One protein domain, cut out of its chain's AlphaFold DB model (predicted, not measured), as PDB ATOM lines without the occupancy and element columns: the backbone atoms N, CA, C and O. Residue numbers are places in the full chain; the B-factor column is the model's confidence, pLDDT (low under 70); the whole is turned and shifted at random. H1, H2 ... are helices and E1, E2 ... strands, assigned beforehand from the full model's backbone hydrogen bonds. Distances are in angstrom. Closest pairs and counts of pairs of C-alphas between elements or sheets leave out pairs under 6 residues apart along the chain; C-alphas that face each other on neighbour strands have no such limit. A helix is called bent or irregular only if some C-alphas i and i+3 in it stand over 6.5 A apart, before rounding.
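What this domain is: This is residues 121 to 295 and 358 to 383 of the 401 residues of an uncharacterized protein of Eubacterium plexicaudatum ASF492 (UniProt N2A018). Two lobes are joined by one long, kinked helix: H4 starts beside a twisted four-stranded sheet, which has H1 and H2 over one face, and ends among the helices H5, H6 and H8. The short H7 lies at the far end of the sheet lobe. The printed part has 201 residues, with eight named helices and four named strands in the order E1 E2 H1 H2 H3 H4 H5 H6 E3 E4 H7 H8; the sheet runs E2 E1 E3 E4, antiparallel throughout, and the class is mixed. The whole is compact, with a radius of gyration of the C-alphas of 18.8 A and spans of 54 by 39 by 31 A.

How they stand to each other: E1, residues 124 to 128, and E2, residues 135 to 138, form a hairpin, with N 125 and O 138 within hydrogen-bond range at 2.8 A. E3, residues 268 to 273, is the other antiparallel neighbour of E1, with N 126 and O 270 at 2.8 A. E3 and E4, residues 276 to 279, form a hairpin, with N 278 and O 271 at 2.8 A. H1, residues 144 to 152, and H2, residues 157 to 167, are on the same face of this sheet, making two layers, helices over one face of a sheet. H1 runs along the strands over E2 at a height over the sheet of 7.6 A; H2 runs across them at 8.2 A. H3, residues 170 to 173, meets H2 only through their link. H4, residues 179 to 201, only grazes the sheet with its residues 179 to 184. With residues 197 to 201 alone it touches H5, residues 223 to 236, the closest C-alphas being those of Met 200 and Val 227, 5.4 A. H4 also touches H8, residues 361 to 373, with residues 189 to 196 alone, closest at the C-alphas of Val 192 and Leu 368, 6.2 A. H6, residues 245 to 258, only just touches H8, only at their ends, with 3 pairs of C-alphas within 8 A, those of Ser 247 and Ala 363 closest at 6.2 A. H7, residues 292 to 295, is not on the sheet. Every O i to N i+4 pair is within hydrogen-bond range in H1, H2, H5 and H8, against 16 of 19 in H4 and 9 of 10 in H6; H3 and H7 are too short for such a pair.

Where its parts are: E1 begins at C-alpha 124, (154.995, 68.564, 129.998). H4 measures 33.6 A, with a kink of 36 degrees near residue 186, and is irregular, but only just: C-alphas 182 and 185 are 6.7 A apart. H5 measures 20.1 A, H6 19.8 A, H8 17.8 A and E3 17.0 A. H8 ends at C-alpha 373, (144.125, 100.527, 129.719).

The domain as a whole: The C-alphas farthest apart, of Glu 220 and Glu 295, are 58.9 A apart. Residues 296 to 357 are not printed, with 39.6 A between C-alphas 295 and 358. The links H4 to H5 and E4 to H7 are long. The mean pLDDT of the printed part is 84.0; residues 182 to 189, 262 to 265 and 358 to 383 are under 70.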
ATOM      1  N   GLY A 121     161.779  62.095 129.962       84.94
ATOM      2  CA  GLY A 121     160.924  61.765 128.824       84.94
ATOM      3  C   GLY A 121     159.466  62.223 128.942       84.94
ATOM      4  O   GLY A 121     158.748  62.075 127.950       84.94
ATOM      5  N   ALA A 122     159.040  62.819 130.064       91.62
ATOM      6  CA  ALA A 122     157.736  63.472 130.165       91.62
ATOM      7  C   ALA A 122     157.584  64.568 129.098       91.62
ATOM      8  O   ALA A 122     158.543  65.261 128.742       91.62
ATOM      9  N   ASP A 123     156.363  64.722 128.593       88.69
ATOM     10  CA  ASP A 123     156.004  65.748 127.619       88.69
ATOM     11  C   ASP A 123     155.111  66.796 128.290       88.69
ATOM     12  O   ASP A 123     153.920  66.904 127.999       88.69
ATOM     13  N   LEU A 124     155.693  67.521 129.252       97.19
ATOM     14  CA  LEU A 124     154.995  68.564 129.998       97.19
ATOM     15  C   LEU A 124     154.534  69.660 129.030       97.19
ATOM     16  O   LEU A 124     155.345  70.264 128.325       97.19
ATOM     17  N   ARG A 125     153.235  69.948 129.023       96.44
ATOM     18  CA  ARG A 125     152.629  71.049 128.272       96.44
ATOM     19  C   ARG A 125     152.099  72.087 129.249       96.44
ATOM     20  O   ARG A 125     151.351  71.760 130.163       96.44
ATOM     21  N   LEU A 126     152.487  73.340 129.041       97.00
ATOM     22  CA  LEU A 126     152.023  74.497 129.796       97.00
ATOM     23  C   LEU A 126     151.081  75.296 128.889       97.00
ATOM     24  O   LEU A 126     151.545  76.034 128.016       97.00
ATOM     25  N   ARG A 127     149.766  75.108 129.053       95.19
ATOM     26  CA  ARG A 127     148.723  75.869 128.341       95.19
ATOM     27  C   ARG A 127     148.340  77.081 129.173       95.19
ATOM     28  O   ARG A 127     148.081  76.928 130.357       95.19
ATOM     29  N   VAL A 128     148.281  78.270 128.583       93.00
ATOM     30  CA  VAL A 128     147.845  79.481 129.285       93.00
ATOM     31  C   VAL A 128     146.467  79.906 128.802       93.00
ATOM     32  O   VAL A 128     146.285  80.204 127.619       93.00
ATOM     33  N   ASP A 129     145.511  79.934 129.727       88.81
ATOM     34  CA  ASP A 129     144.146  80.395 129.498       88.81
ATOM     35  C   ASP A 129     144.125  81.903 129.148       88.81
ATOM     36  O   ASP A 129     144.751  82.699 129.850       88.81
ATOM     37  N   PRO A 130     143.419  82.325 128.082       82.00
ATOM     38  CA  PRO A 130     143.453  83.707 127.603       82.00
ATOM     39  C   PRO A 130     142.549  84.684 128.379       82.00
ATOM     40  O   PRO A 130     142.610  85.879 128.094       82.00
ATOM     41  N   TYR A 131     141.720  84.194 129.311       82.56
ATOM     42  CA  TYR A 131     140.757  84.970 130.102       82.56
ATOM     43  C   TYR A 131     141.331  85.330 131.480       82.56
ATOM     44  O   TYR A 131     141.244  86.462 131.937       82.56
ATOM     45  N   GLU A 132     141.931  84.360 132.166       84.88
ATOM     46  CA  GLU A 132     142.459  84.538 133.527       84.88
ATOM     47  C   GLU A 132     143.990  84.532 133.579       84.88
ATOM     48  O   GLU A 132     144.573  84.754 134.639       84.88
ATOM     49  N   TYR A 133     144.648  84.260 132.448       87.50
ATOM     50  CA  TYR A 133     146.090  84.023 132.358       87.50
ATOM     51  C   TYR A 133     146.590  82.922 133.299       87.50
ATOM     52  O   TYR A 133     147.737  82.957 133.747       87.50
ATOM     53  N   LYS A 134     145.744  81.926 133.583       92.88
ATOM     54  CA  LYS A 134     146.121  80.733 134.343       92.88
ATOM     55  C   LYS A 134     146.895  79.766 133.454       92.88
ATOM     56  O   LYS A 134     146.445  79.403 132.371       92.88
ATOM     57  N   ILE A 135     148.064  79.354 133.923       95.50
ATOM     58  CA  ILE A 135     148.846  78.248 133.382       95.50
ATOM     59  C   ILE A 135     148.226  76.947 133.892       95.50
ATOM     60  O   ILE A 135     148.076  76.773 135.100       95.50
ATOM     61  N   HIS A 136     147.931  76.045 132.967       95.81
ATOM     62  CA  HIS A 136     147.510  74.670 133.195       95.81
ATOM     63  C   HIS A 136     148.622  73.707 132.770       95.81
ATOM     64  O   HIS A 136     149.268  73.928 131.739       95.81
ATOM     65  N   ALA A 137     148.851  72.659 133.561       96.38
ATOM     66  CA  ALA A 137     149.937  71.702 133.363       96.38
ATOM     67  C   ALA A 137     149.407  70.324 132.934       96.38
ATOM     68  O   ALA A 137     148.841  69.582 133.732       96.38
ATOM     69  N   ASP A 138     149.654  69.960 131.677       94.50
ATOM     70  CA  ASP A 138     149.283  68.670 131.084       94.50
ATOM     71  C   ASP A 138     150.527  67.805 130.795       94.50
ATOM     72  O   ASP A 138     151.650  68.302 130.721       94.50
ATOM     73  N   GLY A 139     150.346  66.494 130.602       94.38
ATOM     74  CA  GLY A 139     151.439  65.571 130.236       94.38
ATOM     75  C   GLY A 139     152.269  65.021 131.408       94.38
ATOM     76  O   GLY A 139     153.260  64.322 131.187       94.38
ATOM     77  N   VAL A 140     151.846  65.294 132.644       96.12
ATOM     78  CA  VAL A 140     152.366  64.723 133.901       96.12
ATOM     79  C   VAL A 140     151.207  64.200 134.764       96.12
ATOM     80  O   VAL A 140     150.041  64.345 134.392       96.12
ATOM     81  N   ASP A 141     151.486  63.563 135.906       95.94
ATOM     82  CA  ASP A 141     150.422  63.130 136.818       95.94
ATOM     83  C   ASP A 141     149.720  64.315 137.514       95.94
ATOM     84  O   ASP A 141     150.279  65.398 137.681       95.94
ATOM     85  N   GLY A 142     148.482  64.095 137.965       96.19
ATOM     86  CA  GLY A 142     147.640  65.141 138.555       96.19
ATOM     87  C   GLY A 142     148.069  65.657 139.937       96.19
ATOM     88  O   GLY A 142     147.425  66.567 140.462       96.19
ATOM     89  N   ALA A 143     149.098  65.098 140.582       97.06
ATOM     90  CA  ALA A 143     149.716  65.704 141.763       97.06
ATOM     91  C   ALA A 143     150.849  66.651 141.350       97.06
ATOM     92  O   ALA A 143     150.858  67.798 141.802       97.06
ATOM     93  N   LEU A 144     151.722  66.210 140.442       97.69
ATOM     94  CA  LEU A 144     152.793  67.032 139.878       97.69
ATOM     95  C   LEU A 144     152.244  68.230 139.082       97.69
ATOM     96  O   LEU A 144     152.717  69.349 139.267       97.69
ATOM     97  N   ALA A 145     151.188  68.032 138.284       97.75
ATOM     98  CA  ALA A 145     150.496  69.105 137.565       97.75
ATOM     99  C   ALA A 145     150.067  70.242 138.507       97.75
ATOM    100  O   ALA A 145     150.433  71.393 138.298       97.75
ATOM    101  N   ARG A 146     149.379  69.916 139.611       97.94
ATOM    102  CA  ARG A 146     148.920  70.919 140.588       97.94
ATOM    103  C   ARG A 146     150.068  71.649 141.285       97.94
ATOM    104  O   ARG A 146     149.927  72.833 141.566       97.94
ATOM    105  N   GLN A 147     151.197  70.986 141.547       98.00
ATOM    106  CA  GLN A 147     152.390  71.647 142.099       98.00
ATOM    107  C   GLN A 147     152.996  72.641 141.099       98.00
ATOM    108  O   GLN A 147     153.338  73.764 141.471       98.00
ATOM    109  N   ILE A 148     153.084  72.256 139.822       98.19
ATOM    110  CA  ILE A 148     153.531  73.132 138.732       98.19
ATOM    111  C   ILE A 148     152.596  74.339 138.607       98.19
ATOM    112  O   ILE A 148     153.071  75.472 138.575       98.19
ATOM    113  N   GLU A 149     151.281  74.123 138.595       97.81
ATOM    114  CA  GLU A 149     150.283  75.195 138.529       97.81
ATOM    115  C   GLU A 149     150.349  76.130 139.746       97.81
ATOM    116  O   GLU A 149     150.322  77.346 139.569       97.81
ATOM    117  N   GLU A 150     150.488  75.612 140.971       97.19
ATOM    118  CA  GLU A 150     150.586  76.428 142.192       97.19
ATOM    119  C   GLU A 150     151.832  77.330 142.198       97.19
ATOM    120  O   GLU A 150     151.792  78.458 142.695       97.19
ATOM    121  N   VAL A 151     152.948  76.852 141.644       96.06
ATOM    122  CA  VAL A 151     154.202  77.610 141.567       96.06
ATOM    123  C   VAL A 151     154.190  78.594 140.399       96.06
ATOM    124  O   VAL A 151     154.579  79.753 140.565       96.06
ATOM    125  N   LEU A 152     153.734  78.164 139.220       95.19
ATOM    126  CA  LEU A 152     153.766  78.984 138.012       95.19
ATOM    127  C   LEU A 152     152.643  80.029 137.952       95.19
ATOM    128  O   LEU A 152     152.846  81.043 137.298       95.19
ATOM    129  N   ASN A 153     151.517  79.863 138.655       95.25
ATOM    130  CA  ASN A 153     150.441  80.871 138.707       95.25
ATOM    131  C   ASN A 153     150.638  81.967 139.771       95.25
ATOM    132  O   ASN A 153     149.732  82.761 140.021       95.25
ATOM    133  N   ARG A 154     151.815  82.048 140.401       87.75
ATOM    134  CA  ARG A 154     152.158  83.149 141.316       87.75
ATOM    135  C   ARG A 154     152.390  84.444 140.524       87.75
ATOM    136  O   ARG A 154     152.992  84.429 139.450       87.75
ATOM    137  N   GLY A 155     151.931  85.577 141.055       84.88
ATOM    138  CA  GLY A 155     152.115  86.893 140.430       84.88
ATOM    139  C   GLY A 155     151.526  86.994 139.014       84.88
ATOM    140  O   GLY A 155     150.436  86.505 138.741       84.88
ATOM    141  N   ASN A 156     152.251  87.645 138.099       82.12
ATOM    142  CA  ASN A 156     151.815  87.885 136.710       82.12
ATOM    143  C   ASN A 156     152.377  86.856 135.704       82.12
ATOM    144  O   ASN A 156     152.536  87.150 134.518       82.12
ATOM    145  N   ASN A 157     152.734  85.661 136.171       85.44
ATOM    146  CA  ASN A 157     153.576  84.731 135.418       85.44
ATOM    147  C   ASN A 157     152.916  84.156 134.167       85.44
ATOM    148  O   ASN A 157     153.512  84.214 133.089       85.44
ATOM    149  N   GLY A 158     151.675  83.680 134.276       87.44
ATOM    150  CA  GLY A 158     150.924  83.220 133.110       87.44
ATOM    151  C   GLY A 158     150.670  84.335 132.102       87.44
ATOM    152  O   GLY A 158     150.878  84.124 130.910       87.44
ATOM    153  N   ARG A 159     150.384  85.563 132.558       84.00
ATOM    154  CA  ARG A 159     150.251  86.721 131.663       84.00
ATOM    155  C   ARG A 159     151.530  86.929 130.859       84.00
ATOM    156  O   ARG A 159     151.469  86.989 129.638       84.00
ATOM    157  N   TYR A 160     152.687  86.999 131.518       84.00
ATOM    158  CA  TYR A 160     153.962  87.179 130.821       84.00
ATOM    159  C   TYR A 160     154.258  86.030 129.849       84.00
ATOM    160  O   TYR A 160     154.706  86.287 128.732       84.00
ATOM    161  N   LEU A 161     153.979  84.779 130.226       89.88
ATOM    162  CA  LEU A 161     154.150  83.636 129.330       89.88
ATOM    163  C   LEU A 161     153.240  83.742 128.093       89.88
ATOM    164  O   LEU A 161     153.728  83.588 126.974       89.88
ATOM    165  N   TYR A 162     151.960  84.071 128.275       89.56
ATOM    166  CA  TYR A 162     150.996  84.257 127.188       89.56
ATOM    167  C   TYR A 162     151.381  85.420 126.258       89.56
ATOM    168  O   TYR A 162     151.439  85.240 125.042       89.56
ATOM    169  N   GLU A 163     151.738  86.582 126.821       81.31
ATOM    170  CA  GLU A 163     152.267  87.735 126.077       81.31
ATOM    171  C   GLU A 163     153.427  87.320 125.168       81.31
ATOM    172  O   GLU A 163     153.435  87.605 123.969       81.31
ATOM    173  N   HIS A 164     154.406  86.613 125.730       88.06
ATOM    174  CA  HIS A 164     155.594  86.205 125.000       88.06
ATOM    175  C   HIS A 164     155.307  85.142 123.930       88.06
ATOM    176  O   HIS A 164     155.872  85.231 122.839       88.06
ATOM    177  N   LEU A 165     154.401  84.190 124.189       90.69
ATOM    178  CA  LEU A 165     153.947  83.226 123.180       90.69
ATOM    179  C   LEU A 165     153.331  83.939 121.973       90.69
ATOM    180  O   LEU A 165     153.711  83.650 120.842       90.69
ATOM    181  N   ARG A 166     152.481  84.952 122.192       84.19
ATOM    182  CA  ARG A 166     151.902  85.757 121.101       84.19
ATOM    183  C   ARG A 166     152.961  86.474 120.261       84.19
ATOM    184  O   ARG A 166     152.894  86.435 119.031       84.19
ATOM    185  N   TRP A 167     153.974  87.076 120.892       82.06
ATOM    186  CA  TRP A 167     155.095  87.698 120.168       82.06
ATOM    187  C   TRP A 167     155.964  86.690 119.400       82.06
ATOM    188  O   TRP A 167     156.577  87.061 118.396       82.06
ATOM    189  N   CYS A 168     155.987  85.425 119.826       89.94
ATOM    190  CA  CYS A 168     156.754  84.347 119.202       89.94
ATOM    191  C   CYS A 168     156.055  83.640 118.031       89.94
ATOM    192  O   CYS A 168     156.673  82.749 117.455       89.94
ATOM    193  N   ASN A 169     154.829  84.025 117.642       89.19
ATOM    194  CA  ASN A 169     154.131  83.428 116.495       89.19
ATOM    195  C   ASN A 169     155.028  83.424 115.228       89.19
ATOM    196  O   ASN A 169     155.368  84.509 114.739       89.19
ATOM    197  N   PRO A 170     155.387  82.251 114.662       89.81
ATOM    198  CA  PRO A 170     156.263  82.147 113.490       89.81
ATOM    199  C   PRO A 170     155.788  82.934 112.260       89.81
ATOM    200  O   PRO A 170     156.617  83.419 111.486       89.81
ATOM    201  N   ALA A 171     154.475  83.151 112.117       86.31
ATOM    202  CA  ALA A 171     153.899  83.959 111.041       86.31
ATOM    203  C   ALA A 171     154.412  85.413 111.032       86.31
ATOM    204  O   ALA A 171     154.549  86.009 109.964       86.31
ATOM    205  N   ASN A 172     154.794  85.965 112.195       84.50
ATOM    206  CA  ASN A 172     155.404  87.298 112.301       84.50
ATOM    207  C   ASN A 172     156.739  87.406 111.538       84.50
ATOM    208  O   ASN A 172     157.157  88.510 111.193       84.50
ATOM    209  N   ASN A 173     157.395  86.270 111.274       85.69
ATOM    210  CA  ASN A 173     158.674  86.165 110.570       85.69
ATOM    211  C   ASN A 173     158.531  85.544 109.164       85.69
ATOM    212  O   ASN A 173     159.535  85.242 108.525       85.69
ATOM    213  N   GLY A 174     157.297  85.372 108.669       89.12
ATOM    214  CA  GLY A 174     157.009  84.842 107.331       89.12
ATOM    215  C   GLY A 174     156.951  83.314 107.214       89.12
ATOM    216  O   GLY A 174     156.952  82.808 106.094       89.12
ATOM    217  N   PHE A 175     156.895  82.583 108.334       90.94
ATOM    218  CA  PHE A 175     156.715  81.125 108.347       90.94
ATOM    219  C   PHE A 175     155.233  80.723 108.420       90.94
ATOM    220  O   PHE A 175     154.352  81.566 108.602       90.94
ATOM    221  N   GLU A 176     154.949  79.427 108.283       88.38
ATOM    222  CA  GLU A 176     153.597  78.884 108.455       88.38
ATOM    223  C   GLU A 176     153.066  79.153 109.875       88.38
ATOM    224  O   GLU A 176     153.805  79.058 110.856       88.38
ATOM    225  N   GLN A 177     151.780  79.506 109.984       84.69
ATOM    226  CA  GLN A 177     151.125  79.826 111.253       84.69
ATOM    227  C   GLN A 177     150.698  78.542 111.988       84.69
ATOM    228  O   GLN A 177     149.801  77.847 111.504       84.69
ATOM    229  N   PRO A 178     151.253  78.235 113.178       87.25
ATOM    230  CA  PRO A 178     150.863  77.046 113.931       87.25
ATOM    231  C   PRO A 178     149.401  77.107 114.380       87.25
ATOM    232  O   PRO A 178     148.882  78.177 114.715       87.25
ATOM    233  N   ARG A 179     148.749  75.940 114.449       83.31
ATOM    234  CA  ARG A 179     147.295  75.813 114.643       83.31
ATOM    235  C   ARG A 179     146.761  76.605 115.840       83.31
ATOM    236  O   ARG A 179     145.724  77.250 115.711       83.31
ATOM    237  N   GLN A 180     147.463  76.592 116.974       83.44
ATOM    238  CA  GLN A 180     147.060  77.328 118.182       83.44
ATOM    239  C   GLN A 180     146.838  78.835 117.939       83.44
ATOM    240  O   GLN A 180     145.891  79.411 118.469       83.44
ATOM    241  N   TYR A 181     147.628  79.463 117.060       80.56
ATOM    242  CA  TYR A 181     147.516  80.893 116.762       80.56
ATOM    243  C   TYR A 181     146.361  81.238 115.814       80.56
ATOM    244  O   TYR A 181     146.043  82.414 115.671       80.56
ATOM    245  N   LEU A 182     145.755  80.261 115.127       67.25
ATOM    246  CA  LEU A 182     144.572  80.504 114.288       67.25
ATOM    247  C   LEU A 182     143.323  80.744 115.145       67.25
ATOM    248  O   LEU A 182     142.472  81.549 114.777       67.25
ATOM    249  N   TYR A 183     143.232  80.062 116.288       63.22
ATOM    250  CA  TYR A 183     142.105  80.178 117.214       63.22
ATOM    251  C   TYR A 183     142.339  81.231 118.311       63.22
ATOM    252  O   TYR A 183     141.366  81.771 118.830       63.22
ATOM    253  N   ASP A 184     143.600  81.590 118.600       65.88
ATOM    254  CA  ASP A 184     143.986  82.644 119.558       65.88
ATOM    255  C   ASP A 184     143.178  83.941 119.383       65.88
ATOM    256  O   ASP A 184     142.643  84.461 120.357       65.88
ATOM    257  N   THR A 185     143.006  84.424 118.148       61.69
ATOM    258  CA  THR A 185     142.234  85.646 117.859       61.69
ATOM    259  C   THR A 185     140.764  85.527 118.277       61.69
ATOM    260  O   THR A 185     140.241  86.432 118.920       61.69
ATOM    261  N   ALA A 186     140.106  84.404 117.970       63.44
ATOM    262  CA  ALA A 186     138.703  84.181 118.333       63.44
ATOM    263  C   ALA A 186     138.525  84.018 119.854       63.44
ATOM    264  O   ALA A 186     137.574  84.540 120.435       63.44
ATOM    265  N   TYR A 187     139.476  83.350 120.518       69.06
ATOM    266  CA  TYR A 187     139.500  83.250 121.979       69.06
ATOM    267  C   TYR A 187     139.758  84.608 122.646       69.06
ATOM    268  O   TYR A 187     139.162  84.899 123.679       69.06
ATOM    269  N   GLN A 188     140.596  85.463 122.051       66.56
ATOM    270  CA  GLN A 188     140.841  86.823 122.536       66.56
ATOM    271  C   GLN A 188     139.604  87.721 122.418       66.56
ATOM    272  O   GLN A 188     139.318  88.470 123.347       66.56
ATOM    273  N   GLU A 189     138.828  87.631 121.336       69.88
ATOM    274  CA  GLU A 189     137.573  88.385 121.197       69.88
ATOM    275  C   GLU A 189     136.554  88.005 122.290       69.88
ATOM    276  O   GLU A 189     135.986  88.884 122.946       69.88
ATOM    277  N   LYS A 190     136.406  86.703 122.572       78.56
ATOM    278  CA  LYS A 190     135.590  86.205 123.690       78.56
ATOM    279  C   LYS A 190     136.143  86.621 125.059       78.56
ATOM    280  O   LYS A 190     135.364  87.018 125.924       78.56
ATOM    281  N   ALA A 191     137.463  86.593 125.256       78.06
ATOM    282  CA  ALA A 191     138.106  87.029 126.498       78.06
ATOM    283  C   ALA A 191     137.929  88.534 126.757       78.06
ATOM    284  O   ALA A 191     137.606  88.931 127.873       78.06
ATOM    285  N   VAL A 192     138.047  89.380 125.728       76.19
ATOM    286  CA  VAL A 192     137.779  90.827 125.819       76.19
ATOM    287  C   VAL A 192     136.332  91.095 126.254       76.19
ATOM    288  O   VAL A 192     136.109  91.919 127.143       76.19
ATOM    289  N   MET A 193     135.351  90.377 125.691       85.06
ATOM    290  CA  MET A 193     133.953  90.487 126.129       85.06
ATOM    291  C   MET A 193     133.759  89.997 127.570       85.06
ATOM    292  O   MET A 193     133.076  90.649 128.358       85.06
ATOM    293  N   TRP A 194     134.395  88.882 127.935       89.50
ATOM    294  CA  TRP A 194     134.360  88.343 129.293       89.50
ATOM    295  C   TRP A 194     134.885  89.340 130.330       89.50
ATOM    296  O   TRP A 194     134.198  89.621 131.312       89.50
ATOM    297  N   HIS A 195     136.052  89.941 130.080       82.75
ATOM    298  CA  HIS A 195     136.613  90.976 130.945       82.75
ATOM    299  C   HIS A 195     135.688  92.182 131.077       82.75
ATOM    300  O   HIS A 195     135.524  92.692 132.179       82.75
ATOM    301  N   PHE A 196     135.059  92.623 129.985       86.00
ATOM    302  CA  PHE A 196     134.127  93.746 130.025       86.00
ATOM    303  C   PHE A 196     132.925  93.469 130.927       86.00
ATOM    304  O   PHE A 196     132.600  94.276 131.795       86.00
ATOM    305  N   VAL A 197     132.288  92.309 130.761       91.62
ATOM    306  CA  VAL A 197     131.161  91.918 131.611       91.62
ATOM    307  C   VAL A 197     131.602  91.749 133.064       91.62
ATOM    308  O   VAL A 197     130.893  92.201 133.966       91.62
ATOM    309  N   ASN A 198     132.784  91.177 133.304       91.94
ATOM    310  CA  ASN A 198     133.345  91.031 134.644       91.94
ATOM    311  C   ASN A 198     133.661  92.387 135.304       91.94
ATOM    312  O   ASN A 198     133.314  92.584 136.464       91.94
ATOM    313  N   ASP A 199     134.226  93.351 134.575       86.69
ATOM    314  CA  ASP A 199     134.504  94.706 135.076       86.69
ATOM    315  C   ASP A 199     133.226  95.509 135.364       86.69
ATOM    316  O   ASP A 199     133.217  96.347 136.270       86.69
ATOM    317  N   MET A 200     132.146  95.269 134.611       92.50
ATOM    318  CA  MET A 200     130.859  95.935 134.841       92.50
ATOM    319  C   MET A 200     130.035  95.276 135.956       92.50
ATOM    320  O   MET A 200     129.307  95.979 136.646       92.50
ATOM    321  N   THR A 201     130.106  93.953 136.143       94.00
ATOM    322  CA  THR A 201     129.153  93.215 137.008       94.00
ATOM    323  C   THR A 201     129.783  92.381 138.123       94.00
ATOM    324  O   THR A 201     129.077  91.934 139.024       94.00
ATOM    325  N   GLY A 202     131.091  92.123 138.068       91.88
ATOM    326  CA  GLY A 202     131.791  91.166 138.931       91.88
ATOM    327  C   GLY A 202     131.489  89.690 138.635       91.88
ATOM    328  O   GLY A 202     132.036  88.820 139.311       91.88
ATOM    329  N   LEU A 203     130.632  89.386 137.654       93.38
ATOM    330  CA  LEU A 203     130.198  88.024 137.341       93.38
ATOM    331  C   LEU A 203     131.132  87.340 136.335       93.38
ATOM    332  O   LEU A 203     131.737  87.988 135.479       93.38
ATOM    333  N   ASP A 204     131.208  86.012 136.412       91.31
ATOM    334  CA  ASP A 204     131.768  85.182 135.349       91.31
ATOM    335  C   ASP A 204     130.634  84.710 134.433       91.31
ATOM    336  O   ASP A 204     129.884  83.794 134.764       91.31
ATOM    337  N   MET A 205     130.509  85.333 133.262       90.31
ATOM    338  CA  MET A 205     129.459  85.013 132.288       90.31
ATOM    339  C   MET A 205     129.570  83.622 131.637       90.31
ATOM    340  O   MET A 205     128.688  83.248 130.861       90.31
ATOM    341  N   ARG A 206     130.631  82.858 131.937       89.00
ATOM    342  CA  ARG A 206     130.802  81.457 131.516       89.00
ATOM    343  C   ARG A 206     130.012  80.494 132.403       89.00
ATOM    344  O   ARG A 206     129.509  79.493 131.903       89.00
ATOM    345  N   GLU A 207     129.833  80.857 133.674       90.88
ATOM    346  CA  GLU A 207     129.192  80.043 134.719       90.88
ATOM    347  C   GLU A 207     127.688  80.340 134.901       90.88
ATOM    348  O   GLU A 207     127.028  79.760 135.763       90.88
ATOM    349  N   LEU A 208     127.136  81.273 134.120       92.69
ATOM    350  CA  LEU A 208     125.749  81.735 134.238       92.69
ATOM    351  C   LEU A 208     124.782  80.966 133.324       92.69
ATOM    352  O   LEU A 208     125.138  80.515 132.235       92.69
ATOM    353  N   GLU A 209     123.517  80.862 133.744       92.31
ATOM    354  CA  GLU A 209     122.492  80.147 132.981       92.31
ATOM    355  C   GLU A 209     122.133  80.895 131.684       92.31
ATOM    356  O   GLU A 209     121.674  82.039 131.712       92.31
ATOM    357  N   ASN A 210     122.283  80.221 130.540       92.62
ATOM    358  CA  ASN A 210     121.807  80.692 129.241       92.62
ATOM    359  C   ASN A 210     120.478  80.010 128.890       92.62
ATOM    360  O   ASN A 210     120.445  78.822 128.556       92.62
ATOM    361  N   ARG A 211     119.376  80.766 128.929       93.50
ATOM    362  CA  ARG A 211     118.041  80.286 128.550       93.50
ATOM    363  C   ARG A 211     117.619  80.937 127.238       93.50
ATOM    364  O   ARG A 211     117.151  82.070 127.214       93.50
ATOM    365  N   GLY A 212     117.771  80.201 126.136       86.38
ATOM    366  CA  GLY A 212     117.254  80.604 124.822       86.38
ATOM    367  C   GLY A 212     117.952  81.814 124.193       86.38
ATOM    368  O   GLY A 212     117.291  82.594 123.512       86.38
ATOM    369  N   GLY A 213     119.260  81.984 124.416       88.12
ATOM    370  CA  GLY A 213     120.030  83.112 123.877       88.12
ATOM    371  C   GLY A 213     120.055  84.343 124.791       88.12
ATOM    372  O   GLY A 213     120.405  85.435 124.343       88.12
ATOM    373  N   VAL A 214     119.682  84.180 126.063       92.75
ATOM    374  CA  VAL A 214     119.759  85.207 127.110       92.75
ATOM    375  C   VAL A 214     120.473  84.607 128.317       92.75
ATOM    376  O   VAL A 214     120.039  83.581 128.843       92.75
ATOM    377  N   ILE A 215     121.561  85.247 128.752       95.38
ATOM    378  CA  ILE A 215     122.269  84.889 129.985       95.38
ATOM    379  C   ILE A 215     121.624  85.623 131.163       95.38
ATOM    380  O   ILE A 215     121.382  86.833 131.084       95.38
ATOM    381  N   TYR A 216     121.368  84.896 132.247       96.31
ATOM    382  CA  TYR A 216     120.755  85.424 133.460       96.31
ATOM    383  C   TYR A 216     121.761  85.564 134.603       96.31
ATOM    384  O   TYR A 216     122.621  84.712 134.813       96.31
ATOM    385  N   THR A 217     121.646  86.655 135.351       95.56
ATOM    386  CA  THR A 217     122.381  86.883 136.597       95.56
ATOM    387  C   THR A 217     121.810  86.022 137.737       95.56
ATOM    388  O   THR A 217     120.676  85.545 137.634       95.56
ATOM    389  N   PRO A 218     122.528  85.846 138.866       95.31
ATOM    390  CA  PRO A 218     122.017  85.094 140.022       95.31
ATOM    391  C   PRO A 218     120.732  85.665 140.656       95.31
ATOM    392  O   PRO A 218     120.056  84.963 141.403       95.31
ATOM    393  N   ASP A 219     120.397  86.928 140.376       94.19
ATOM    394  CA  ASP A 219     119.147  87.608 140.745       94.19
ATOM    395  C   ASP A 219     118.087  87.602 139.617       94.19
ATOM    396  O   ASP A 219     117.172  88.424 139.622       94.19
ATOM    397  N   GLU A 220     118.187  86.666 138.661       94.94
ATOM    398  CA  GLU A 220     117.222  86.412 137.573       94.94
ATOM    399  C   GLU A 220     117.014  87.592 136.594       94.94
ATOM    400  O   GLU A 220     116.024  87.640 135.856       94.94
ATOM    401  N   ARG A 221     117.961  88.539 136.523       95.56
ATOM    402  CA  ARG A 221     117.960  89.630 135.531       95.56
ATOM    403  C   ARG A 221     118.732  89.236 134.272       95.56
ATOM    404  O   ARG A 221     119.607  88.378 134.302       95.56
ATOM    405  N   ASN A 222     118.431  89.887 133.150       97.00
ATOM    406  CA  ASN A 222     119.243  89.779 131.939       97.00
ATOM    407  C   ASN A 222     120.626  90.401 132.195       97.00
ATOM    408  O   ASN A 222     120.732  91.580 132.544       97.00
ATOM    409  N   LEU A 223     121.680  89.613 131.989       97.25
ATOM    410  CA  LEU A 223     123.067  90.017 132.203       97.25
ATOM    411  C   LEU A 223     123.438  91.291 131.434       97.25
ATOM    412  O   LEU A 223     124.108  92.161 131.985       97.25
ATOM    413  N   TRP A 224     122.987  91.434 130.184       97.25
ATOM    414  CA  TRP A 224     123.359  92.596 129.374       97.25
ATOM    415  C   TRP A 224     122.697  93.897 129.845       97.25
ATOM    416  O   TRP A 224     123.277  94.977 129.703       97.25
ATOM    417  N   ASP A 225     121.516  93.805 130.461       97.31
ATOM    418  CA  ASP A 225     120.855  94.965 131.059       97.31
ATOM    419  C   ASP A 225     121.640  95.436 132.295       97.31
ATOM    420  O   ASP A 225     121.897  96.632 132.427       97.31
ATOM    421  N   ALA A 226     122.129  94.508 133.130       97.06
ATOM    422  CA  ALA A 226     123.003  94.819 134.267       97.06
ATOM    423  C   ALA A 226     124.366  95.404 133.833       97.06
ATOM    424  O   ALA A 226     124.837  96.381 134.416       97.06
ATOM    425  N   VAL A 227     124.975  94.867 132.767       96.56
ATOM    426  CA  VAL A 227     126.188  95.431 132.137       96.56
ATOM    427  C   VAL A 227     125.935  96.859 131.650       96.56
ATOM    428  O   VAL A 227     126.750  97.751 131.881       96.56
ATOM    429  N   THR A 228     124.796  97.096 130.995       96.56
ATOM    430  CA  THR A 228     124.432  98.408 130.442       96.56
ATOM    431  C   THR A 228     124.119  99.427 131.540       96.56
ATOM    432  O   THR A 228     124.502 100.590 131.417       96.56
ATOM    433  N   GLU A 229     123.459  99.012 132.623       96.25
ATOM    434  CA  GLU A 229     123.222  99.813 133.830       96.25
ATOM    435  C   GLU A 229     124.551 100.297 134.433       96.25
ATOM    436  O   GLU A 229     124.789 101.504 134.518       96.25
ATOM    437  N   GLN A 230     125.460  99.367 134.736       95.88
ATOM    438  CA  GLN A 230     126.753  99.662 135.363       95.88
ATOM    439  C   GLN A 230     127.703 100.463 134.459       95.88
ATOM    440  O   GLN A 230     128.350 101.405 134.919       95.88
ATOM    441  N   TYR A 231     127.730 100.183 133.153       94.19
ATOM    442  CA  TYR A 231     128.460 101.006 132.183       94.19
ATOM    443  C   TYR A 231     127.964 102.463 132.174       94.19
ATOM    444  O   TYR A 231     128.771 103.396 132.162       94.19
ATOM    445  N   ASN A 232     126.645 102.683 132.194       95.19
ATOM    446  CA  ASN A 232     126.084 104.035 132.197       95.19
ATOM    447  C   ASN A 232     126.374 104.778 133.512       95.19
ATOM    448  O   ASN A 232     126.660 105.975 133.461       95.19
ATOM    449  N   GLU A 233     126.355 104.086 134.654       95.56
ATOM    450  CA  GLU A 233     126.750 104.638 135.958       95.56
ATOM    451  C   GLU A 233     128.226 105.076 135.956       95.56
ATOM    452  O   GLU A 233     128.529 106.252 136.173       95.56
ATOM    453  N   LYS A 234     129.146 104.177 135.582       91.62
ATOM    454  CA  LYS A 234     130.586 104.473 135.476       91.62
ATOM    455  C   LYS A 234     130.883 105.623 134.521       91.62
ATOM    456  O   LYS A 234     131.704 106.493 134.814       91.62
ATOM    457  N   ARG A 235     130.182 105.674 133.387       90.62
ATOM    458  CA  ARG A 235     130.291 106.774 132.424       90.62
ATOM    459  C   ARG A 235     129.776 108.099 132.993       90.62
ATOM    460  O   ARG A 235     130.400 109.129 132.755       90.62
ATOM    461  N   ALA A 236     128.669 108.094 133.739       93.12
ATOM    462  CA  ALA A 236     128.140 109.292 134.398       93.12
ATOM    463  C   ALA A 236     129.098 109.834 135.475       93.12
ATOM    464  O   ALA A 236     129.235 111.050 135.612       93.12
ATOM    465  N   ASN A 237     129.816 108.944 136.164       93.19
ATOM    466  CA  ASN A 237     130.858 109.284 137.138       93.19
ATOM    467  C   ASN A 237     132.188 109.736 136.499       93.19
ATOM    468  O   ASN A 237     133.087 110.186 137.208       93.19
ATOM    469  N   GLY A 238     132.341 109.620 135.173       88.75
ATOM    470  CA  GLY A 238     133.594 109.918 134.471       88.75
ATOM    471  C   GLY A 238     134.693 108.862 134.654       88.75
ATOM    472  O   GLY A 238     135.849 109.132 134.340       88.75
ATOM    473  N   GLU A 239     134.348 107.666 135.139       85.31
ATOM    474  CA  GLU A 239     135.273 106.529 135.285       85.31
ATOM    475  C   GLU A 239     135.598 105.859 133.939       85.31
ATOM    476  O   GLU A 239     136.556 105.091 133.844       85.31
ATOM    477  N   MET A 240     134.787 106.105 132.904       80.56
ATOM    478  CA  MET A 240     134.839 105.373 131.641       80.56
ATOM    479  C   MET A 240     134.436 106.232 130.435       80.56
ATOM    480  O   MET A 240     133.429 106.941 130.461       80.56
ATOM    481  N   ASP A 241     135.216 106.122 129.356       80.75
ATOM    482  CA  ASP A 241     134.925 106.741 128.060       80.75
ATOM    483  C   ASP A 241     133.728 106.080 127.347       80.75
ATOM    484  O   ASP A 241     133.320 104.956 127.639       80.75
ATOM    485  N   ALA A 242     133.153 106.785 126.371       85.00
ATOM    486  CA  ALA A 242     131.994 106.300 125.629       85.00
ATOM    487  C   ALA A 242     132.345 105.136 124.675       85.00
ATOM    488  O   ALA A 242     133.011 105.339 123.656       85.00
ATOM    489  N   LEU A 243     131.816 103.944 124.961       81.56
ATOM    490  CA  LEU A 243     131.892 102.759 124.105       81.56
ATOM    491  C   LEU A 243     130.643 102.582 123.214       81.56
ATOM    492  O   LEU A 243     129.540 103.008 123.581       81.56
ATOM    493  N   PRO A 244     130.777 101.930 122.040       82.25
ATOM    494  CA  PRO A 244     129.676 101.687 121.107       82.25
ATOM    495  C   PRO A 244     128.807 100.488 121.539       82.25
ATOM    496  O   PRO A 244     128.778  99.457 120.869       82.25
ATOM    497  N   MET A 245     128.075 100.633 122.648       89.06
ATOM    498  CA  MET A 245     127.310  99.550 123.299       89.06
ATOM    499  C   MET A 245     126.367  98.762 122.373       89.06
ATOM    500  O   MET A 245     126.232  97.558 122.538       89.06
ATOM    501  N   GLU A 246     125.752  99.394 121.368       85.00
ATOM    502  CA  GLU A 246     124.895  98.693 120.392       85.00
ATOM    503  C   GLU A 246     125.682  97.706 119.507       85.00
ATOM    504  O   GLU A 246     125.145  96.694 119.067       85.00
ATOM    505  N   SER A 247     126.957  97.994 119.226       78.06
ATOM    506  CA  SER A 247     127.838  97.061 118.510       78.06
ATOM    507  C   SER A 247     128.336  95.967 119.443       78.06
ATOM    508  O   SER A 247     128.189  94.799 119.109       78.06
ATOM    509  N   LEU A 248     128.784  96.336 120.648       81.44
ATOM    510  CA  LEU A 248     129.223  95.364 121.654       81.44
ATOM    511  C   LEU A 248     128.109  94.377 122.031       81.44
ATOM    512  O   LEU A 248     128.397  93.212 122.263       81.44
ATOM    513  N   TYR A 249     126.840  94.801 122.017       87.56
ATOM    514  CA  TYR A 249     125.705  93.896 122.208       87.56
ATOM    515  C   TYR A 249     125.565  92.869 121.077       87.56
ATOM    516  O   TYR A 249     125.239  91.715 121.338       87.56
ATOM    517  N   LYS A 250     125.827  93.255 119.822       82.00
ATOM    518  CA  LYS A 250     125.789  92.325 118.680       82.00
ATOM    519  C   LYS A 250     126.919  91.307 118.781       82.00
ATOM    520  O   LYS A 250     126.667  90.122 118.593       82.00
ATOM    521  N   ASP A 251     128.116  91.760 119.146       76.44
ATOM    522  CA  ASP A 251     129.278  90.893 119.361       76.44
ATOM    523  C   ASP A 251     129.022  89.935 120.552       76.44
ATOM    524  O   ASP A 251     129.178  88.722 120.429       76.44
ATOM    525  N   TYR A 252     128.476  90.445 121.664       85.06
ATOM    526  CA  TYR A 252     127.981  89.653 122.802       85.06
ATOM    527  C   TYR A 252     126.955  88.595 122.372       85.06
ATOM    528  O   TYR A 252     127.088  87.430 122.735       85.06
ATOM    529  N   GLN A 253     125.955  88.962 121.561       84.69
ATOM    530  CA  GLN A 253     124.942  88.022 121.075       84.69
ATOM    531  C   GLN A 253     125.532  86.900 120.210       84.69
ATOM    532  O   GLN A 253     124.991  85.795 120.238       84.69
ATOM    533  N   VAL A 254     126.625  87.124 119.472       78.00
ATOM    534  CA  VAL A 254     127.331  86.031 118.780       78.00
ATOM    535  C   VAL A 254     127.856  85.030 119.812       78.00
ATOM    536  O   VAL A 254     127.497  83.855 119.754       78.00
ATOM    537  N   PHE A 255     128.593  85.492 120.824       81.00
ATOM    538  CA  PHE A 255     129.178  84.613 121.844       81.00
ATOM    539  C   PHE A 255     128.131  83.898 122.712       81.00
ATOM    540  O   PHE A 255     128.316  82.735 123.057       81.00
ATOM    541  N   VAL A 256     126.997  84.540 123.014       83.12
ATOM    542  CA  VAL A 256     125.875  83.912 123.740       83.12
ATOM    543  C   VAL A 256     125.226  82.780 122.932       83.12
ATOM    544  O   VAL A 256     124.762  81.803 123.518       83.12
ATOM    545  N   ASN A 257     125.183  82.889 121.601       78.44
ATOM    546  CA  ASN A 257     124.599  81.863 120.732       78.44
ATOM    547  C   ASN A 257     125.591  80.740 120.381       78.44
ATOM    548  O   ASN A 257     125.186  79.585 120.272       78.44
ATOM    549  N   GLU A 258     126.875  81.061 120.205       78.06
ATOM    550  CA  GLU A 258     127.932  80.081 119.913       78.06
ATOM    551  C   GLU A 258     128.424  79.332 121.160       78.06
ATOM    552  O   GLU A 258     128.881  78.192 121.061       78.06
ATOM    553  N   GLY A 259     128.323  79.960 122.332       77.19
ATOM    554  CA  GLY A 259     128.819  79.434 123.596       77.19
ATOM    555  C   GLY A 259     130.323  79.628 123.813       77.19
ATOM    556  O   GLY A 259     131.068  80.165 122.983       77.19
ATOM    557  N   TRP A 260     130.771  79.185 124.985       77.56
ATOM    558  CA  TRP A 260     132.142  79.346 125.462       77.56
ATOM    559  C   TRP A 260     133.055  78.205 125.029       77.56
ATOM    560  O   TRP A 260     132.634  77.060 124.861       77.56
ATOM    561  N   ASP A 261     134.336  78.521 124.879       72.00
ATOM    562  CA  ASP A 261     135.348  77.543 124.495       72.00
ATOM    563  C   ASP A 261     135.695  76.654 125.694       72.00
ATOM    564  O   ASP A 261     135.831  77.138 126.825       72.00
ATOM    565  N   LYS A 262     135.882  75.352 125.453       69.69
ATOM    566  CA  LYS A 262     136.253  74.407 126.514       69.69
ATOM    567  C   LYS A 262     137.663  74.711 127.023       69.69
ATOM    568  O   LYS A 262     138.564  74.980 126.231       69.69
ATOM    569  N   GLU A 263     137.884  74.586 128.329       66.25
ATOM    570  CA  GLU A 263     139.175  74.888 128.977       66.25
ATOM    571  C   GLU A 263     140.361  74.098 128.395       66.25
ATOM    572  O   GLU A 263     141.475  74.615 128.300       66.25
ATOM    573  N   GLY A 264     140.123  72.851 127.973       65.38
ATOM    574  CA  GLY A 264     141.122  71.991 127.329       65.38
ATOM    575  C   GLY A 264     141.450  72.358 125.876       65.38
ATOM    576  O   GLY A 264     142.435  71.866 125.334       65.38
ATOM    577  N   GLU A 265     140.634  73.198 125.235       65.38
ATOM    578  CA  GLU A 265     140.722  73.520 123.802       65.38
ATOM    579  C   GLU A 265     141.225  74.951 123.542       65.38
ATOM    580  O   GLU A 265     141.576  75.267 122.407       65.38
ATOM    581  N   ARG A 266     141.287  75.810 124.574       75.44
ATOM    582  CA  ARG A 266     141.538  77.258 124.448       75.44
ATOM    583  C   ARG A 266     142.868  77.715 125.054       75.44
ATOM    584  O   ARG A 266     143.293  77.211 126.091       75.44
ATOM    585  N   GLY A 267     143.477  78.731 124.443       85.56
ATOM    586  CA  GLY A 267     144.727  79.347 124.905       85.56
ATOM    587  C   GLY A 267     145.986  78.871 124.176       85.56
ATOM    588  O   GLY A 267     145.935  78.007 123.301       85.56
ATOM    589  N   LEU A 268     147.131  79.458 124.534       91.69
ATOM    590  CA  LEU A 268     148.425  79.160 123.907       91.69
ATOM    591  C   LEU A 268     149.232  78.192 124.760       91.69
ATOM    592  O   LEU A 268     149.295  78.328 125.979       91.69
ATOM    593  N   THR A 269     149.866  77.222 124.112       95.06
ATOM    594  CA  THR A 269     150.581  76.126 124.764       95.06
ATOM    595  C   THR A 269     152.055  76.136 124.388       95.06
ATOM    596  O   THR A 269     152.420  76.287 123.220       95.06
ATOM    597  N   ILE A 270     152.906  75.905 125.385       96.94
ATOM    598  CA  ILE A 270     154.323  75.613 125.190       96.94
ATOM    599  C   ILE A 270     154.681  74.248 125.769       96.94
ATOM    600  O   ILE A 270     154.138  73.838 126.793       96.94
ATOM    601  N   GLY A 271     155.580  73.528 125.104       97.19
ATOM    602  CA  GLY A 271     156.147  72.302 125.638       97.19
ATOM    603  C   GLY A 271     157.349  72.585 126.535       97.19
ATOM    604  O   GLY A 271     158.068  73.564 126.348       97.19
ATOM    605  N   TYR A 272     157.590  71.711 127.502       96.88
ATOM    606  CA  TYR A 272     158.782  71.705 128.336       96.88
ATOM    607  C   TYR A 272     159.353  70.290 128.368       96.88
ATOM    608  O   TYR A 272     158.653  69.329 128.687       96.88
ATOM    609  N   LYS A 273     160.639  70.155 128.045       92.75
ATOM    610  CA  LYS A 273     161.343  68.874 128.042       92.75
ATOM    611  C   LYS A 273     162.813  69.074 128.381       92.75
ATOM    612  O   LYS A 273     163.454  69.974 127.848       92.75
ATOM    613  N   ASN A 274     163.355  68.224 129.252       90.00
ATOM    614  CA  ASN A 274     164.779  68.191 129.606       90.00
ATOM    615  C   ASN A 274     165.354  69.580 129.988       90.00
ATOM    616  O   ASN A 274     166.386  70.002 129.467       90.00
ATOM    617  N   GLY A 275     164.658  70.326 130.857       91.88
ATOM    618  CA  GLY A 275     165.087  71.665 131.300       91.88
ATOM    619  C   GLY A 275     164.912  72.784 130.266       91.88
ATOM    620  O   GLY A 275     165.495  73.858 130.432       91.88
ATOM    621  N   SER A 276     164.180  72.528 129.174       94.62
ATOM    622  CA  SER A 276     164.031  73.451 128.046       94.62
ATOM    623  C   SER A 276     162.584  73.585 127.568       94.62
ATOM    624  O   SER A 276     161.922  72.601 127.243       94.62
ATOM    625  N   LEU A 277     162.125  74.827 127.452       96.69
ATOM    626  CA  LEU A 277     160.920  75.219 126.731       96.69
ATOM    627  C   LEU A 277     161.089  75.009 125.216       96.69
ATOM    628  O   LEU A 277     162.146  75.317 124.661       96.69
ATOM    629  N   TYR A 278     160.033  74.549 124.546       96.25
ATOM    630  CA  TYR A 278     159.975  74.394 123.093       96.25
ATOM    631  C   TYR A 278     158.579  74.722 122.545       96.25
ATOM    632  O   TYR A 278     157.560  74.393 123.153       96.25
ATOM    633  N   ASP A 279     158.520  75.400 121.400       96.31
ATOM    634  CA  ASP A 279     157.262  75.861 120.808       96.31
ATOM    635  C   ASP A 279     156.550  74.692 120.105       96.31
ATOM    636  O   ASP A 279     157.193  73.870 119.456       96.31
ATOM    637  N   ILE A 280     155.230  74.572 120.248       93.75
ATOM    638  CA  ILE A 280     154.494  73.407 119.724       93.75
ATOM    639  C   ILE A 280     154.026  73.635 118.280       93.75
ATOM    640  O   ILE A 280     153.824  74.777 117.859       93.75
ATOM    641  N   ASP A 281     153.826  72.541 117.543       91.38
ATOM    642  CA  ASP A 281     153.325  72.522 116.159       91.38
ATOM    643  C   ASP A 281     154.154  73.372 115.170       91.38
ATOM    644  O   ASP A 281     153.626  73.916 114.202       91.38
ATOM    645  N   THR A 282     155.465  73.511 115.413       93.69
ATOM    646  CA  THR A 282     156.387  74.238 114.531       93.69
ATOM    647  C   THR A 282     157.833  73.750 114.647       93.69
ATOM    648  O   THR A 282     158.273  73.301 115.705       93.69
ATOM    649  N   GLU A 283     158.599  73.893 113.567       94.94
ATOM    650  CA  GLU A 283     160.068  73.812 113.568       94.94
ATOM    651  C   GLU A 283     160.732  75.203 113.666       94.94
ATOM    652  O   GLU A 283     161.925  75.295 113.935       94.94
ATOM    653  N   TYR A 284     159.959  76.292 113.540       95.06
ATOM    654  CA  TYR A 284     160.419  77.692 113.523       95.06
ATOM    655  C   TYR A 284     160.265  78.385 114.891       95.06
ATOM    656  O   TYR A 284     159.841  79.537 114.996       95.06
ATOM    657  N   GLY A 285     160.558  77.643 115.958       94.94
ATOM    658  CA  GLY A 285     160.443  78.071 117.355       94.94
ATOM    659  C   GLY A 285     161.738  78.635 117.950       94.94
ATOM    660  O   GLY A 285     162.705  78.948 117.261       94.94
ATOM    661  N   TYR A 286     161.774  78.741 119.274       95.19
ATOM    662  CA  TYR A 286     162.926  79.212 120.047       95.19
ATOM    663  C   TYR A 286     163.524  78.107 120.937       95.19
ATOM    664  O   TYR A 286     164.560  78.329 121.573       95.19
ATOM    665  N   GLY A 287     162.912  76.917 120.980       94.44
ATOM    666  CA  GLY A 287     163.386  75.765 121.749       94.44
ATOM    667  C   GLY A 287     164.541  74.983 121.104       94.44
ATOM    668  O   GLY A 287     164.950  75.263 119.972       94.44
ATOM    669  N   PRO A 288     165.102  73.981 121.805       92.44
ATOM    670  CA  PRO A 288     166.134  73.107 121.254       92.44
ATOM    671  C   PRO A 288     165.676  72.431 119.955       92.44
ATOM    672  O   PRO A 288     164.583  71.878 119.889       92.44
ATOM    673  N   GLY A 289     166.519  72.472 118.920       93.31
ATOM    674  CA  GLY A 289     166.212  71.902 117.602       93.31
ATOM    675  C   GLY A 289     165.324  72.764 116.693       93.31
ATOM    676  O   GLY A 289     165.083  72.356 115.568       93.31
ATOM    677  N   GLN A 290     164.877  73.947 117.134       95.75
ATOM    678  CA  GLN A 290     163.935  74.797 116.382       95.75
ATOM    679  C   GLN A 290     164.538  76.127 115.887       95.75
ATOM    680  O   GLN A 290     163.825  77.023 115.452       95.75
ATOM    681  N   ARG A 291     165.856  76.319 116.034       94.81
ATOM    682  CA  ARG A 291     166.498  77.653 116.049       94.81
ATOM    683  C   ARG A 291     167.293  78.010 114.791       94.81
ATOM    684  O   ARG A 291     167.870  79.093 114.740       94.81
ATOM    685  N   GLU A 292     167.312  77.147 113.779       95.69
ATOM    686  CA  GLU A 292     168.082  77.353 112.541       95.69
ATOM    687  C   GLU A 292     167.709  78.678 111.851       95.69
ATOM    688  O   GLU A 292     168.573  79.504 111.557       95.69
ATOM    689  N   TRP A 293     166.409  78.965 111.733       94.94
ATOM    690  CA  TRP A 293     165.886  80.213 111.163       94.94
ATOM    691  C   TRP A 293     166.351  81.487 111.901       94.94
ATOM    692  O   TRP A 293     166.504  82.548 111.286       94.94
ATOM    693  N   LEU A 294     166.576  81.393 113.217       94.81
ATOM    694  CA  LEU A 294     167.023  82.494 114.070       94.81
ATOM    695  C   LEU A 294     168.521  82.755 113.878       94.81
ATOM    696  O   LEU A 294     168.950  83.911 113.866       94.81
ATOM    697  N   GLU A 295     169.318  81.702 113.702       94.00
ATOM    698  CA  GLU A 295     170.735  81.810 113.332       94.00
ATOM    699  C   GLU A 295     170.879  82.443 111.943       94.00
ATOM    700  O   GLU A 295     171.657  83.380 111.757       94.00
ATOM    701  N   GLN A 358     133.005  93.850 107.304       35.03
ATOM    702  CA  GLN A 358     133.015  92.581 108.058       35.03
ATOM    703  C   GLN A 358     132.558  92.914 109.518       35.03
ATOM    704  O   GLN A 358     131.945  93.984 109.652       35.03
ATOM    705  N   PRO A 359     132.718  92.095 110.592       38.81
ATOM    706  CA  PRO A 359     132.171  92.456 111.911       38.81
ATOM    707  C   PRO A 359     132.813  93.750 112.439       38.81
ATOM    708  O   PRO A 359     133.816  94.219 111.895       38.81
ATOM    709  N   ASN A 360     132.218  94.383 113.458       50.03
ATOM    710  CA  ASN A 360     132.613  95.735 113.861       50.03
ATOM    711  C   ASN A 360     133.916  95.747 114.682       50.03
ATOM    712  O   ASN A 360     133.936  96.107 115.856       50.03
ATOM    713  N   LEU A 361     135.033  95.442 114.017       48.47
ATOM    714  CA  LEU A 361     136.391  95.463 114.559       48.47
ATOM    715  C   LEU A 361     136.742  96.795 115.229       48.47
ATOM    716  O   LEU A 361     137.592  96.824 116.105       48.47
ATOM    717  N   LYS A 362     136.079  97.905 114.876       57.56
ATOM    718  CA  LYS A 362     136.259  99.186 115.567       57.56
ATOM    719  C   LYS A 362     135.647  99.180 116.973       57.56
ATOM    720  O   LYS A 362     136.236  99.767 117.873       57.56
ATOM    721  N   ALA A 363     134.501  98.530 117.175       58.81
ATOM    722  CA  ALA A 363     133.907  98.358 118.499       58.81
ATOM    723  C   ALA A 363     134.765  97.435 119.370       58.81
ATOM    724  O   ALA A 363     135.134  97.822 120.477       58.81
ATOM    725  N   MET A 364     135.175  96.285 118.826       57.72
ATOM    726  CA  MET A 364     136.083  95.362 119.515       57.72
ATOM    727  C   MET A 364     137.461  95.984 119.780       57.72
ATOM    728  O   MET A 364     138.002  95.783 120.860       57.72
ATOM    729  N   GLN A 365     137.998  96.819 118.881       61.41
ATOM    730  CA  GLN A 365     139.229  97.582 119.133       61.41
ATOM    731  C   GLN A 365     139.046  98.601 120.263       61.41
ATOM    732  O   GLN A 365     139.895  98.677 121.140       61.41
ATOM    733  N   GLN A 366     137.942  99.356 120.298       66.38
ATOM    734  CA  GLN A 366     137.680 100.295 121.398       66.38
ATOM    735  C   GLN A 366     137.493  99.575 122.744       66.38
ATOM    736  O   GLN A 366     137.910 100.095 123.779       66.38
ATOM    737  N   LEU A 367     136.904  98.375 122.737       64.75
ATOM    738  CA  LEU A 367     136.781  97.554 123.939       64.75
ATOM    739  C   LEU A 367     138.124  96.933 124.360       64.75
ATOM    740  O   LEU A 367     138.440  96.910 125.546       64.75
ATOM    741  N   LEU A 368     138.943  96.505 123.396       60.47
ATOM    742  CA  LEU A 368     140.317  96.066 123.617       60.47
ATOM    743  C   LEU A 368     141.160  97.203 124.211       60.47
ATOM    744  O   LEU A 368     141.834  96.983 125.209       60.47
ATOM    745  N   ASP A 369     141.080  98.423 123.677       63.16
ATOM    746  CA  ASP A 369     141.785  99.599 124.203       63.16
ATOM    747  C   ASP A 369     141.373  99.894 125.661       63.16
ATOM    748  O   ASP A 369     142.226 100.168 126.513       63.16
ATOM    749  N   TYR A 370     140.077  99.767 125.982       67.88
ATOM    750  CA  TYR A 370     139.572  99.860 127.355       67.88
ATOM    751  C   TYR A 370     140.158  98.755 128.250       67.88
ATOM    752  O   TYR A 370     140.764  99.056 129.281       67.88
ATOM    753  N   ALA A 371     140.055  97.489 127.842       60.84
ATOM    754  CA  ALA A 371     140.560  96.352 128.608       60.84
ATOM    755  C   ALA A 371     142.089  96.411 128.800       60.84
ATOM    756  O   ALA A 371     142.600  96.081 129.868       60.84
ATOM    757  N   VAL A 372     142.833  96.904 127.807       60.06
ATOM    758  CA  VAL A 372     144.283  97.142 127.879       60.06
ATOM    759  C   VAL A 372     144.614  98.276 128.848       60.06
ATOM    760  O   VAL A 372     145.517  98.125 129.671       60.06
ATOM    761  N   SER A 373     143.879  99.393 128.811       61.38
ATOM    762  CA  SER A 373     144.125 100.527 129.719       61.38
ATOM    763  C   SER A 373     143.822 100.214 131.191       61.38
ATOM    764  O   SER A 373     144.512 100.729 132.069       61.38
ATOM    765  N   ASN A 374     142.879  99.303 131.458       61.03
ATOM    766  CA  ASN A 374     142.600  98.756 132.794       61.03
ATOM    767  C   ASN A 374     143.480  97.541 133.151       61.03
ATOM    768  O   ASN A 374     143.304  96.918 134.195       61.03
ATOM    769  N   GLY A 375     144.443  97.186 132.292       57.72
ATOM    770  CA  GLY A 375     145.380  96.093 132.531       57.72
ATOM    771  C   GLY A 375     144.756  94.695 132.489       57.72
ATOM    772  O   GLY A 375     145.417  93.754 132.919       57.72
ATOM    773  N   ARG A 376     143.535  94.537 131.971       62.50
ATOM    774  CA  ARG A 376     142.847  93.248 131.817       62.50
ATOM    775  C   ARG A 376     143.339  92.441 130.621       62.50
ATOM    776  O   ARG A 376     143.492  91.242 130.760       62.50
ATOM    777  N   VAL A 377     143.616  93.088 129.487       56.25
ATOM    778  CA  VAL A 377     144.020  92.417 128.230       56.25
ATOM    779  C   VAL A 377     145.351  92.976 127.711       56.25
ATOM    780  O   VAL A 377     145.853  93.990 128.204       56.25
ATOM    781  N   VAL A 378     145.955  92.306 126.724       52.22
ATOM    782  CA  VAL A 378     147.192  92.721 126.045       52.22
ATOM    783  C   VAL A 378     146.954  92.800 124.531       52.22
ATOM    784  O   VAL A 378     146.459  91.831 123.958       52.22
ATOM    785  N   PRO A 379     147.286  93.917 123.851       43.41
ATOM    786  CA  PRO A 379     146.834  94.153 122.481       43.41
ATOM    787  C   PRO A 379     147.506  93.246 121.436       43.41
ATOM    788  O   PRO A 379     148.582  92.677 121.642       43.41
ATOM    789  N   LEU A 380     146.856  93.116 120.274       39.97
ATOM    790  CA  LEU A 380     147.286  92.222 119.191       39.97
ATOM    791  C   LEU A 380     148.327  92.814 118.223       39.97
ATOM    792  O   LEU A 380     148.951  92.045 117.495       39.97
ATOM    793  N   THR A 381     148.526  94.135 118.188       39.69
ATOM    794  CA  THR A 381     149.318  94.824 117.148       39.69
ATOM    795  C   THR A 381     150.433  95.702 117.731       39.69
ATOM    796  O   THR A 381     150.522  95.919 118.939       39.69
ATOM    797  N   LYS A 382     151.302  96.241 116.861       35.34
ATOM    798  CA  LYS A 382     152.407  97.143 117.246       35.34
ATOM    799  C   LYS A 382     151.954  98.542 117.715       35.34
ATOM    800  O   LYS A 382     152.814  99.352 118.052       35.34
ATOM    801  N   GLU A 383     150.648  98.822 117.783       40.09
ATOM    802  CA  GLU A 383     150.102 100.118 118.210       40.09
ATOM    803  C   GLU A 383     149.004  99.989 119.281       40.09
ATOM    804  O   GLU A 383     147.820  99.970 118.970       40.09
TER     805      GLU A 383